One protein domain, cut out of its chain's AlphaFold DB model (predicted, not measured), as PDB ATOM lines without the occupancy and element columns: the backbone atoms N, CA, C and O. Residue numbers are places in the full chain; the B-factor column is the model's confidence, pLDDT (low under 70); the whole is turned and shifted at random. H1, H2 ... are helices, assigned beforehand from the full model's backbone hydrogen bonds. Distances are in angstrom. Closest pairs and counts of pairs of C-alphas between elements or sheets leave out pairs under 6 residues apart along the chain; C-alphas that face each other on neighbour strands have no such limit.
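AT A GLANCE: This is residues 150 to 228 of the 848 residues of the protein "Cell polarity protein" of Schistosoma mansoni (UniProt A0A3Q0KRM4). H4, the longest helix, and H3 follow each other through a corner and make a wide V, and H2 spans the open side of this V, passing beside H3 and meeting residues 212 to 219 of H4 with its own first residues, 170 to 171. H1 is a short helix off to one side at the end of a long link and touches no other helix. The printed part has 79 residues with four named helices, in the order H1, H2, H3, H4, and no named strand; its class is all helix. The whole is loose, with a radius of gyration of the C-alphas of 16.1 A, and spans 49 by 21 by 19 A.

HOW THE PARTS SIT: H4, residues 209 to 228, touches H2, residues 170 to 186, through residues 212 to 219 of H4 and 170 to 171 of H2 alone. Their closest C-alphas are those of Leu 215 and Ala 170, 5.7 A apart; the helices run opposite ways at a shallow tilt of 33 degrees, only just short of steep. H2 also touches H3, residues 193 to 207, with the C-alphas of Lys 178 and Leu 203 closest at 6.2 A. H2 and H3 form a helical hairpin, running opposite ways at a steep tilt of 36 degrees, only just past shallow. H3 and H4 are close but not clearly touching, the closest C-alphas being those of Leu 205 and Phe 211, 6.8 A apart; they run the same way at a steep tilt of 59 degrees. H1, residues 150 to 155, is apart from H2, H3 and H4. In H1, H2 and H3 every O i to N i+4 pair is within hydrogen-bond range; in H4, 14 of 16 are.

IN THESE COORDINATES: H4 measures 29.2 A from first to last C-alpha and ends at C-alpha 228, (-67.745, -33.079, -21.754). H2 measures 24.7 A, beginning at C-alpha 170, (-51.995, -29.128, -33.179). H3 measures 20.8 A. H1 measures 8.8 A, from C-alpha 150 at (-56.031, -48.714, -27.598).

THE WHOLE: The two C-alphas farthest apart are those of Gly 189 and Asp 228, 49.7 A. The printed part has no cut. The link from H1 to H2 is long, with 14 residues; H2 to H3 is short and H3 to H4 tight. Mean pLDDT of the printed part is 73.1, with residues 151 to 152, 155 to 170 and 216 to 228 under 70.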
ATOM      1  N   THR A 150     -57.499 -48.616 -27.602       72.51
ATOM      2  CA  THR A 150     -56.031 -48.714 -27.598       72.51
ATOM      3  C   THR A 150     -55.406 -47.455 -26.985       72.51
ATOM      4  O   THR A 150     -54.608 -47.559 -26.054       72.51
ATOM      5  N   CYS A 151     -55.818 -46.259 -27.423       62.42
ATOM      6  CA  CYS A 151     -55.368 -44.983 -26.848       62.42
ATOM      7  C   CYS A 151     -55.695 -44.872 -25.354       62.42
ATOM      8  O   CYS A 151     -54.846 -44.475 -24.554       62.42
ATOM      9  N   LYS A 152     -56.912 -45.266 -24.968       67.57
ATOM     10  CA  LYS A 152     -57.370 -45.280 -23.579       67.57
ATOM     11  C   LYS A 152     -56.509 -46.192 -22.710       67.57
ATOM     12  O   LYS A 152     -56.099 -45.763 -21.636       67.57
ATOM     13  N   SER A 153     -56.167 -47.391 -23.187       73.42
ATOM     14  CA  SER A 153     -55.297 -48.326 -22.459       73.42
ATOM     15  C   SER A 153     -53.878 -47.782 -22.239       73.42
ATOM     16  O   SER A 153     -53.310 -47.977 -21.168       73.42
ATOM     17  N   VAL A 154     -53.330 -47.046 -23.215       73.25
ATOM     18  CA  VAL A 154     -51.981 -46.461 -23.139       73.25
ATOM     19  C   VAL A 154     -51.947 -45.216 -22.250       73.25
ATOM     20  O   VAL A 154     -50.959 -44.983 -21.556       73.25
ATOM     21  N   MET A 155     -53.001 -44.394 -22.272       62.91
ATOM     22  CA  MET A 155     -53.025 -43.110 -21.563       62.91
ATOM     23  C   MET A 155     -53.624 -43.166 -20.153       62.91
ATOM     24  O   MET A 155     -53.445 -42.217 -19.382       62.91
ATOM     25  N   HIS A 156     -54.282 -44.263 -19.771       54.87
ATOM     26  CA  HIS A 156     -54.677 -44.504 -18.383       54.87
ATOM     27  C   HIS A 156     -53.421 -44.518 -17.477       54.87
ATOM     28  O   HIS A 156     -52.431 -45.157 -17.828       54.87
ATOM     29  N   PRO A 157     -53.395 -43.812 -16.324       57.29
ATOM     30  CA  PRO A 157     -54.530 -43.276 -15.570       57.29
ATOM     31  C   PRO A 157     -54.794 -41.779 -15.771       57.29
ATOM     32  O   PRO A 157     -55.509 -41.180 -14.971       57.29
ATOM     33  N   LYS A 158     -54.208 -41.128 -16.785       58.65
ATOM     34  CA  LYS A 158     -54.442 -39.692 -16.976       58.65
ATOM     35  C   LYS A 158     -55.903 -39.459 -17.384       58.65
ATOM     36  O   LYS A 158     -56.358 -40.103 -18.334       58.65
ATOM     37  N   PRO A 159     -56.621 -38.534 -16.721       58.54
ATOM     38  CA  PRO A 159     -57.986 -38.203 -17.109       58.54
ATOM     39  C   PRO A 159     -58.013 -37.655 -18.543       58.54
ATOM     40  O   PRO A 159     -57.047 -37.021 -18.978       58.54
ATOM     41  N   ARG A 160     -59.116 -37.906 -19.267       56.65
ATOM     42  CA  ARG A 160     -59.269 -37.622 -20.711       56.65
ATOM     43  C   ARG A 160     -58.880 -36.191 -21.094       56.65
ATOM     44  O   ARG A 160     -58.131 -36.002 -22.043       56.65
ATOM     45  N   TYR A 161     -59.285 -35.194 -20.304       54.69
ATOM     46  CA  TYR A 161     -58.967 -33.777 -20.553       54.69
ATOM     47  C   TYR A 161     -57.466 -33.437 -20.452       54.69
ATOM     48  O   TYR A 161     -57.036 -32.365 -20.869       54.69
ATOM     49  N   ARG A 162     -56.656 -34.324 -19.862       56.25
ATOM     50  CA  ARG A 162     -55.201 -34.163 -19.715       56.25
ATOM     51  C   ARG A 162     -54.417 -34.967 -20.748       56.25
ATOM     52  O   ARG A 162     -53.183 -34.983 -20.700       56.25
ATOM     53  N   TRP A 163     -55.107 -35.661 -21.650       59.81
ATOM     54  CA  TRP A 163     -54.475 -36.214 -22.837       59.81
ATOM     55  C   TRP A 163     -53.916 -35.041 -23.653       59.81
ATOM     56  O   TRP A 163     -54.538 -33.979 -23.678       59.81
ATOM     57  N   PRO A 164     -52.715 -35.161 -24.243       49.81
ATOM     58  CA  PRO A 164     -52.063 -34.067 -24.951       49.81
ATOM     59  C   PRO A 164     -52.779 -33.807 -26.279       49.81
ATOM     60  O   PRO A 164     -52.301 -34.164 -27.348       49.81
ATOM     61  N   VAL A 165     -53.951 -33.195 -26.197       52.41
ATOM     62  CA  VAL A 165     -54.685 -32.635 -27.319       52.41
ATOM     63  C   VAL A 165     -55.203 -31.288 -26.827       52.41
ATOM     64  O   VAL A 165     -56.340 -31.149 -26.388       52.41
ATOM     65  N   LEU A 166     -54.315 -30.292 -26.758       48.72
ATOM     66  CA  LEU A 166     -54.770 -28.923 -26.529       48.72
ATOM     67  C   LEU A 166     -55.490 -28.480 -27.797       48.72
ATOM     68  O   LEU A 166     -54.854 -28.282 -28.830       48.72
ATOM     69  N   ALA A 167     -56.810 -28.362 -27.691       55.04
ATOM     70  CA  ALA A 167     -57.676 -28.015 -28.799       55.04
ATOM     71  C   ALA A 167     -57.190 -26.752 -29.529       55.04
ATOM     72  O   ALA A 167     -57.008 -25.693 -28.925       55.04
ATOM     73  N   GLY A 168     -56.987 -26.888 -30.838       60.29
ATOM     74  CA  GLY A 168     -56.627 -25.800 -31.743       60.29
ATOM     75  C   GLY A 168     -55.140 -25.453 -31.773       60.29
ATOM     76  O   GLY A 168     -54.778 -24.486 -32.432       60.29
ATOM     77  N   LEU A 169     -54.273 -26.198 -31.075       65.05
ATOM     78  CA  LEU A 169     -52.824 -25.978 -31.134       65.05
ATOM     79  C   LEU A 169     -52.106 -26.959 -32.058       65.05
ATOM     80  O   LEU A 169     -50.971 -26.678 -32.442       65.05
ATOM     81  N   ALA A 170     -52.699 -28.102 -32.410       69.78
ATOM     82  CA  ALA A 170     -51.995 -29.128 -33.179       69.78
ATOM     83  C   ALA A 170     -51.644 -28.621 -34.588       69.78
ATOM     84  O   ALA A 170     -50.496 -28.734 -35.028       69.78
ATOM     85  N   TYR A 171     -52.602 -27.974 -35.256       73.55
ATOM     86  CA  TYR A 171     -52.363 -27.349 -36.556       73.55
ATOM     87  C   TYR A 171     -51.395 -26.151 -36.464       73.55
ATOM     88  O   TYR A 171     -50.414 -26.090 -37.207       73.55
ATOM     89  N   ASP A 172     -51.603 -25.244 -35.503       71.58
ATOM     90  CA  ASP A 172     -50.762 -24.050 -35.311       71.58
ATOM     91  C   ASP A 172     -49.297 -24.409 -35.003       71.58
ATOM     92  O   ASP A 172     -48.361 -23.799 -35.528       71.58
ATOM     93  N   THR A 173     -49.075 -25.421 -34.161       75.43
ATOM     94  CA  THR A 173     -47.725 -25.899 -33.825       75.43
ATOM     95  C   THR A 173     -47.044 -26.562 -35.016       75.43
ATOM     96  O   THR A 173     -45.856 -26.326 -35.234       75.43
ATOM     97  N   MET A 174     -47.773 -27.329 -35.828       80.61
ATOM     98  CA  MET A 174     -47.247 -27.890 -37.073       80.61
ATOM     99  C   MET A 174     -46.862 -26.792 -38.073       80.61
ATOM    100  O   MET A 174     -45.782 -26.865 -38.661       80.61
ATOM    101  N   GLU A 175     -47.698 -25.767 -38.256       82.20
ATOM    102  CA  GLU A 175     -47.403 -24.638 -39.147       82.20
ATOM    103  C   GLU A 175     -46.135 -23.893 -38.677       82.20
ATOM    104  O   GLU A 175     -45.236 -23.615 -39.477       82.20
ATOM    105  N   ALA A 176     -45.987 -23.683 -37.363       81.32
ATOM    106  CA  ALA A 176     -44.788 -23.093 -36.768       81.32
ATOM    107  C   ALA A 176     -43.529 -23.962 -36.964       81.32
ATOM    108  O   ALA A 176     -42.452 -23.440 -37.269       81.32
ATOM    109  N   VAL A 177     -43.641 -25.289 -36.823       84.32
ATOM    110  CA  VAL A 177     -42.543 -26.231 -37.102       84.32
ATOM    111  C   VAL A 177     -42.165 -26.195 -38.583       84.32
ATOM    112  O   VAL A 177     -40.979 -26.137 -38.906       84.32
ATOM    113  N   LYS A 178     -43.145 -26.154 -39.488       86.25
ATOM    114  CA  LYS A 178     -42.925 -26.057 -40.937       86.25
ATOM    115  C   LYS A 178     -42.151 -24.789 -41.298       86.25
ATOM    116  O   LYS A 178     -41.160 -24.869 -42.024       86.25
ATOM    117  N   GLU A 179     -42.530 -23.637 -40.743       87.15
ATOM    118  CA  GLU A 179     -41.780 -22.385 -40.922       87.15
ATOM    119  C   GLU A 179     -40.345 -22.478 -40.377       87.15
ATOM    120  O   GLU A 179     -39.390 -22.025 -41.022       87.15
ATOM    121  N   ARG A 180     -40.157 -23.112 -39.213       86.06
ATOM    122  CA  ARG A 180     -38.833 -23.334 -38.607       86.06
ATOM    123  C   ARG A 180     -37.938 -24.228 -39.477       86.06
ATOM    124  O   ARG A 180     -36.749 -23.959 -39.623       86.06
ATOM    125  N   LEU A 181     -38.496 -25.273 -40.086       87.20
ATOM    126  CA  LEU A 181     -37.753 -26.184 -40.966       87.20
ATOM    127  C   LEU A 181     -37.420 -25.523 -42.310       87.20
ATOM    128  O   LEU A 181     -36.300 -25.656 -42.805       87.20
ATOM    129  N   LEU A 182     -38.349 -24.745 -42.873       87.50
ATOM    130  CA  LEU A 182     -38.108 -23.957 -44.087       87.50
ATOM    131  C   LEU A 182     -37.008 -22.911 -43.881       87.50
ATOM    132  O   LEU A 182     -36.180 -22.699 -44.765       87.50
ATOM    133  N   THR A 183     -36.978 -22.259 -42.718       84.77
ATOM    134  CA  THR A 183     -35.910 -21.308 -42.373       84.77
ATOM    135  C   THR A 183     -34.562 -22.002 -42.171       84.77
ATOM    136  O   THR A 183     -33.553 -21.467 -42.628       84.77
ATOM    137  N   ALA A 184     -34.532 -23.210 -41.595       82.02
ATOM    138  CA  ALA A 184     -33.315 -24.021 -41.501       82.02
ATOM    139  C   ALA A 184     -32.765 -24.424 -42.886       82.02
ATOM    140  O   ALA A 184     -31.565 -24.309 -43.127       82.02
ATOM    141  N   LEU A 185     -33.633 -24.808 -43.830       81.12
ATOM    142  CA  LEU A 185     -33.235 -25.172 -45.200       81.12
ATOM    143  C   LEU A 185     -32.699 -23.996 -46.026       81.12
ATOM    144  O   LEU A 185     -31.903 -24.213 -46.937       81.12
ATOM    145  N   LYS A 186     -33.094 -22.754 -45.716       81.84
ATOM    146  CA  LYS A 186     -32.531 -21.556 -46.365       81.84
ATOM    147  C   LYS A 186     -31.059 -21.324 -46.003       81.84
ATOM    148  O   LYS A 186     -30.347 -20.714 -46.793       81.84
ATOM    149  N   ASN A 187     -30.605 -21.835 -44.854       80.96
ATOM    150  CA  ASN A 187     -29.235 -21.690 -44.354       80.96
ATOM    151  C   ASN A 187     -28.573 -23.068 -44.119       80.96
ATOM    152  O   ASN A 187     -28.266 -23.418 -42.977       80.96
ATOM    153  N   PRO A 188     -28.308 -23.862 -45.176       73.01
ATOM    154  CA  PRO A 188     -27.847 -25.247 -45.036       73.01
ATOM    155  C   PRO A 188     -26.432 -25.376 -44.453       73.01
ATOM    156  O   PRO A 188     -26.072 -26.443 -43.972       73.01
ATOM    157  N   GLY A 189     -25.635 -24.301 -44.449       76.99
ATOM    158  CA  GLY A 189     -24.232 -24.329 -44.016       76.99
ATOM    159  C   GLY A 189     -23.992 -24.717 -42.548       76.99
ATOM    160  O   GLY A 189     -22.845 -24.947 -42.182       76.99
ATOM    161  N   GLN A 190     -25.033 -24.788 -41.710       76.10
ATOM    162  CA  GLN A 190     -24.929 -25.215 -40.308       76.10
ATOM    163  C   GLN A 190     -25.174 -26.714 -40.081       76.10
ATOM    164  O   GLN A 190     -24.939 -27.194 -38.973       76.10
ATOM    165  N   PHE A 191     -25.646 -27.454 -41.086       82.15
ATOM    166  CA  PHE A 191     -26.119 -28.827 -40.913       82.15
ATOM    167  C   PHE A 191     -25.360 -29.798 -41.817       82.15
ATOM    168  O   PHE A 191     -25.012 -29.478 -42.953       82.15
ATOM    169  N   ASP A 192     -25.108 -31.004 -41.314       86.07
ATOM    170  CA  ASP A 192     -24.560 -32.091 -42.118       86.07
ATOM    171  C   ASP A 192     -25.619 -32.660 -43.084       86.07
ATOM    172  O   ASP A 192     -26.826 -32.423 -42.961       86.07
ATOM    173  N   ALA A 193     -25.164 -33.424 -44.081       84.46
ATOM    174  CA  ALA A 193     -26.042 -33.993 -45.105       84.46
ATOM    175  C   ALA A 193     -27.130 -34.908 -44.511       84.46
ATOM    176  O   ALA A 193     -28.254 -34.949 -45.015       84.46
ATOM    177  N   PHE A 194     -26.812 -35.618 -43.422       89.11
ATOM    178  CA  PHE A 194     -27.768 -36.463 -42.716       89.11
ATOM    179  C   PHE A 194     -28.888 -35.633 -42.077       89.11
ATOM    180  O   PHE A 194     -30.064 -35.916 -42.309       89.11
ATOM    181  N   THR A 195     -28.549 -34.566 -41.345       84.89
ATOM    182  CA  THR A 195     -29.552 -33.692 -40.723       84.89
ATOM    183  C   THR A 195     -30.407 -32.984 -41.770       84.89
ATOM    184  O   THR A 195     -31.619 -32.895 -41.595       84.89
ATOM    185  N   LEU A 196     -29.826 -32.547 -42.892       84.18
ATOM    186  CA  LEU A 196     -30.584 -31.960 -44.006       84.18
ATOM    187  C   LEU A 196     -31.602 -32.942 -44.607       84.18
ATOM    188  O   LEU A 196     -32.747 -32.555 -44.847       84.18
ATOM    189  N   ASN A 197     -31.226 -34.213 -44.786       86.19
ATOM    190  CA  ASN A 197     -32.157 -35.256 -45.225       86.19
ATOM    191  C   ASN A 197     -33.285 -35.480 -44.209       86.19
ATOM    192  O   ASN A 197     -34.449 -35.565 -44.599       86.19
ATOM    193  N   CYS A 198     -32.971 -35.513 -42.913       85.95
ATOM    194  CA  CYS A 198     -33.976 -35.620 -41.854       85.95
ATOM    195  C   CYS A 198     -34.934 -34.419 -41.849       85.95
ATOM    196  O   CYS A 198     -36.148 -34.602 -41.784       85.95
ATOM    197  N   ILE A 199     -34.416 -33.193 -41.982       86.44
ATOM    198  CA  ILE A 199     -35.222 -31.966 -42.078       86.44
ATOM    199  C   ILE A 199     -36.152 -32.027 -43.294       86.44
ATOM    200  O   ILE A 199     -37.335 -31.713 -43.172       86.44
ATOM    201  N   SER A 200     -35.646 -32.462 -44.452       85.95
ATOM    202  CA  SER A 200     -36.452 -32.618 -45.666       85.95
ATOM    203  C   SER A 200     -37.551 -33.673 -45.494       85.95
ATOM    204  O   SER A 200     -38.698 -33.424 -45.863       85.95
ATOM    205  N   ALA A 201     -37.245 -34.810 -44.860       85.83
ATOM    206  CA  ALA A 201     -38.225 -35.852 -44.565       85.83
ATOM    207  C   ALA A 201     -39.336 -35.356 -43.623       85.83
ATOM    208  O   ALA A 201     -40.517 -35.588 -43.892       85.83
ATOM    209  N   ILE A 202     -38.982 -34.622 -42.562       85.38
ATOM    210  CA  ILE A 202     -39.964 -34.036 -41.638       85.38
ATOM    211  C   ILE A 202     -40.803 -32.974 -42.355       85.38
ATOM    212  O   ILE A 202     -42.019 -32.950 -42.193       85.38
ATOM    213  N   LEU A 203     -40.191 -32.125 -43.185       88.13
ATOM    214  CA  LEU A 203     -40.927 -31.116 -43.943       88.13
ATOM    215  C   LEU A 203     -41.938 -31.759 -44.902       88.13
ATOM    216  O   LEU A 203     -43.073 -31.288 -44.987       88.13
ATOM    217  N   ASN A 204     -41.557 -32.844 -45.579       86.74
ATOM    218  CA  ASN A 204     -42.460 -33.613 -46.435       86.74
ATOM    219  C   ASN A 204     -43.612 -34.233 -45.631       86.74
ATOM    220  O   ASN A 204     -44.755 -34.184 -46.079       86.74
ATOM    221  N   LEU A 205     -43.343 -34.739 -44.423       85.24
ATOM    222  CA  LEU A 205     -44.378 -35.251 -43.522       85.24
ATOM    223  C   LEU A 205     -45.349 -34.144 -43.081       85.24
ATOM    224  O   LEU A 205     -46.555 -34.303 -43.233       85.24
ATOM    225  N   CYS A 206     -44.844 -33.000 -42.607       82.62
ATOM    226  CA  CYS A 206     -45.669 -31.848 -42.213       82.62
ATOM    227  C   CYS A 206     -46.441 -31.231 -43.393       82.62
ATOM    228  O   CYS A 206     -47.460 -30.569 -43.199       82.62
ATOM    229  N   SER A 207     -45.959 -31.425 -44.621       82.62
ATOM    230  CA  SER A 207     -46.619 -30.956 -45.845       82.62
ATOM    231  C   SER A 207     -47.622 -31.967 -46.410       82.62
ATOM    232  O   SER A 207     -48.379 -31.617 -47.313       82.62
ATOM    233  N   SER A 208     -47.646 -33.201 -45.896       83.89
ATOM    234  CA  SER A 208     -48.593 -34.224 -46.331       83.89
ATOM    235  C   SER A 208     -50.018 -33.838 -45.919       83.89
ATOM    236  O   SER A 208     -50.274 -33.673 -44.723       83.89
ATOM    237  N   PRO A 209     -50.978 -33.748 -46.860       81.60
ATOM    238  CA  PRO A 209     -52.358 -33.380 -46.541       81.60
ATOM    239  C   PRO A 209     -53.013 -34.379 -45.581       81.60
ATOM    240  O   PRO A 209     -53.801 -33.984 -44.728       81.60
ATOM    241  N   LEU A 210     -52.640 -35.663 -45.650       80.46
ATOM    242  CA  LEU A 210     -53.125 -36.691 -44.724       80.46
ATOM    243  C   LEU A 210     -52.691 -36.409 -43.281       80.46
ATOM    244  O   LEU A 210     -53.490 -36.554 -42.358       80.46
ATOM    245  N   PHE A 211     -51.446 -35.971 -43.082       79.38
ATOM    246  CA  PHE A 211     -50.923 -35.647 -41.755       79.38
ATOM    247  C   PHE A 211     -51.561 -34.370 -41.188       79.38
ATOM    248  O   PHE A 211     -51.919 -34.323 -40.012       79.38
ATOM    249  N   GLN A 212     -51.781 -33.358 -42.034       78.18
ATOM    250  CA  GLN A 212     -52.476 -32.125 -41.648       78.18
ATOM    251  C   GLN A 212     -53.933 -32.401 -41.257       78.18
ATOM    252  O   GLN A 212     -54.380 -31.972 -40.195       78.18
ATOM    253  N   ASN A 213     -54.653 -33.173 -42.076       77.62
ATOM    254  CA  ASN A 213     -56.040 -33.551 -41.809       77.62
ATOM    255  C   ASN A 213     -56.168 -34.388 -40.531       77.62
ATOM    256  O   ASN A 213     -57.124 -34.207 -39.780       77.62
ATOM    257  N   LEU A 214     -55.191 -35.255 -40.247       76.55
ATOM    258  CA  LEU A 214     -55.131 -35.997 -38.989       76.55
ATOM    259  C   LEU A 214     -55.025 -35.052 -37.780       76.55
ATOM    260  O   LEU A 214     -55.772 -35.216 -36.819       76.55
ATOM    261  N   LEU A 215     -54.147 -34.046 -37.830       73.55
ATOM    262  CA  LEU A 215     -53.993 -33.066 -36.745       73.55
ATOM    263  C   LEU A 215     -55.248 -32.200 -36.562       73.55
ATOM    264  O   LEU A 215     -55.654 -31.951 -35.430       73.55
ATOM    265  N   ILE A 216     -55.909 -31.808 -37.655       69.32
ATOM    266  CA  ILE A 216     -57.192 -31.087 -37.606       69.32
ATOM    267  C   ILE A 216     -58.282 -31.965 -36.980       69.32
ATOM    268  O   ILE A 216     -59.058 -31.489 -36.154       69.32
ATOM    269  N   ALA A 217     -58.334 -33.253 -37.331       67.42
ATOM    270  CA  ALA A 217     -59.269 -34.196 -36.724       67.42
ATOM    271  C   ALA A 217     -58.995 -34.377 -35.222       67.42
ATOM    272  O   ALA A 217     -59.939 -34.440 -34.437       67.42
ATOM    273  N   MET A 218     -57.724 -34.392 -34.804       67.81
ATOM    274  CA  MET A 218     -57.347 -34.399 -33.386       67.81
ATOM    275  C   MET A 218     -57.793 -33.120 -32.668       67.81
ATOM    276  O   MET A 218     -58.371 -33.212 -31.587       67.81
ATOM    277  N   ASP A 219     -57.593 -31.943 -33.268       66.46
ATOM    278  CA  ASP A 219     -58.086 -30.669 -32.724       66.46
ATOM    279  C   ASP A 219     -59.623 -30.650 -32.630       66.46
ATOM    280  O   ASP A 219     -60.186 -30.163 -31.647       66.46
ATOM    281  N   GLY A 220     -60.320 -31.215 -33.620       65.81
ATOM    282  CA  GLY A 220     -61.773 -31.397 -33.600       65.81
ATOM    283  C   GLY A 220     -62.230 -32.314 -32.464       65.81
ATOM    284  O   GLY A 220     -63.127 -31.954 -31.704       65.81
ATOM    285  N   LEU A 221     -61.566 -33.460 -32.293       66.99
ATOM    286  CA  LEU A 221     -61.846 -34.414 -31.221       66.99
ATOM    287  C   LEU A 221     -61.596 -33.797 -29.835       66.99
ATOM    288  O   LEU A 221     -62.423 -33.929 -28.934       66.99
ATOM    289  N   ALA A 222     -60.507 -33.047 -29.670       63.27
ATOM    290  CA  ALA A 222     -60.223 -32.326 -28.432       63.27
ATOM    291  C   ALA A 222     -61.278 -31.276 -28.098       63.27
ATOM    292  O   ALA A 222     -61.661 -31.153 -26.938       63.27
ATOM    293  N   ASN A 223     -61.769 -30.545 -29.104       61.98
ATOM    294  CA  ASN A 223     -62.861 -29.598 -28.907       61.98
ATOM    295  C   ASN A 223     -64.121 -30.303 -28.404       61.98
ATOM    296  O   ASN A 223     -64.760 -29.777 -27.503       61.98
ATOM    297  N   THR A 224     -64.457 -31.493 -28.918       59.82
ATOM    298  CA  THR A 224     -65.615 -32.246 -28.403       59.82
ATOM    299  C   THR A 224     -65.431 -32.655 -26.941       59.82
ATOM    300  O   THR A 224     -66.332 -32.452 -26.136       59.82
ATOM    301  N   TRP A 225     -64.238 -33.115 -26.551       61.14
ATOM    302  CA  TRP A 225     -63.963 -33.530 -25.168       61.14
ATOM    303  C   TRP A 225     -63.802 -32.375 -24.179       61.14
ATOM    304  O   TRP A 225     -63.953 -32.584 -22.977       61.14
ATOM    305  N   LEU A 226     -63.482 -31.166 -24.649       54.88
ATOM    306  CA  LEU A 226     -63.371 -29.990 -23.785       54.88
ATOM    307  C   LEU A 226     -64.728 -29.613 -23.169       54.88
ATOM    308  O   LEU A 226     -64.750 -29.089 -22.058       54.88
ATOM    309  N   PHE A 227     -65.834 -29.898 -23.863       50.99
ATOM    310  CA  PHE A 227     -67.187 -29.610 -23.376       50.99
ATOM    311  C   PHE A 227     -67.758 -30.714 -22.473       50.99
ATOM    312  O   PHE A 227     -68.539 -30.398 -21.583       50.99
ATOM    313  N   ASP A 228     -67.312 -31.965 -22.618       48.19
ATOM    314  CA  ASP A 228     -67.745 -33.079 -21.754       48.19
ATOM    315  C   ASP A 228     -67.051 -33.083 -20.371       48.19
ATOM    316  O   ASP A 228     -67.415 -33.846 -19.476       48.19
TER     317      ASP A 228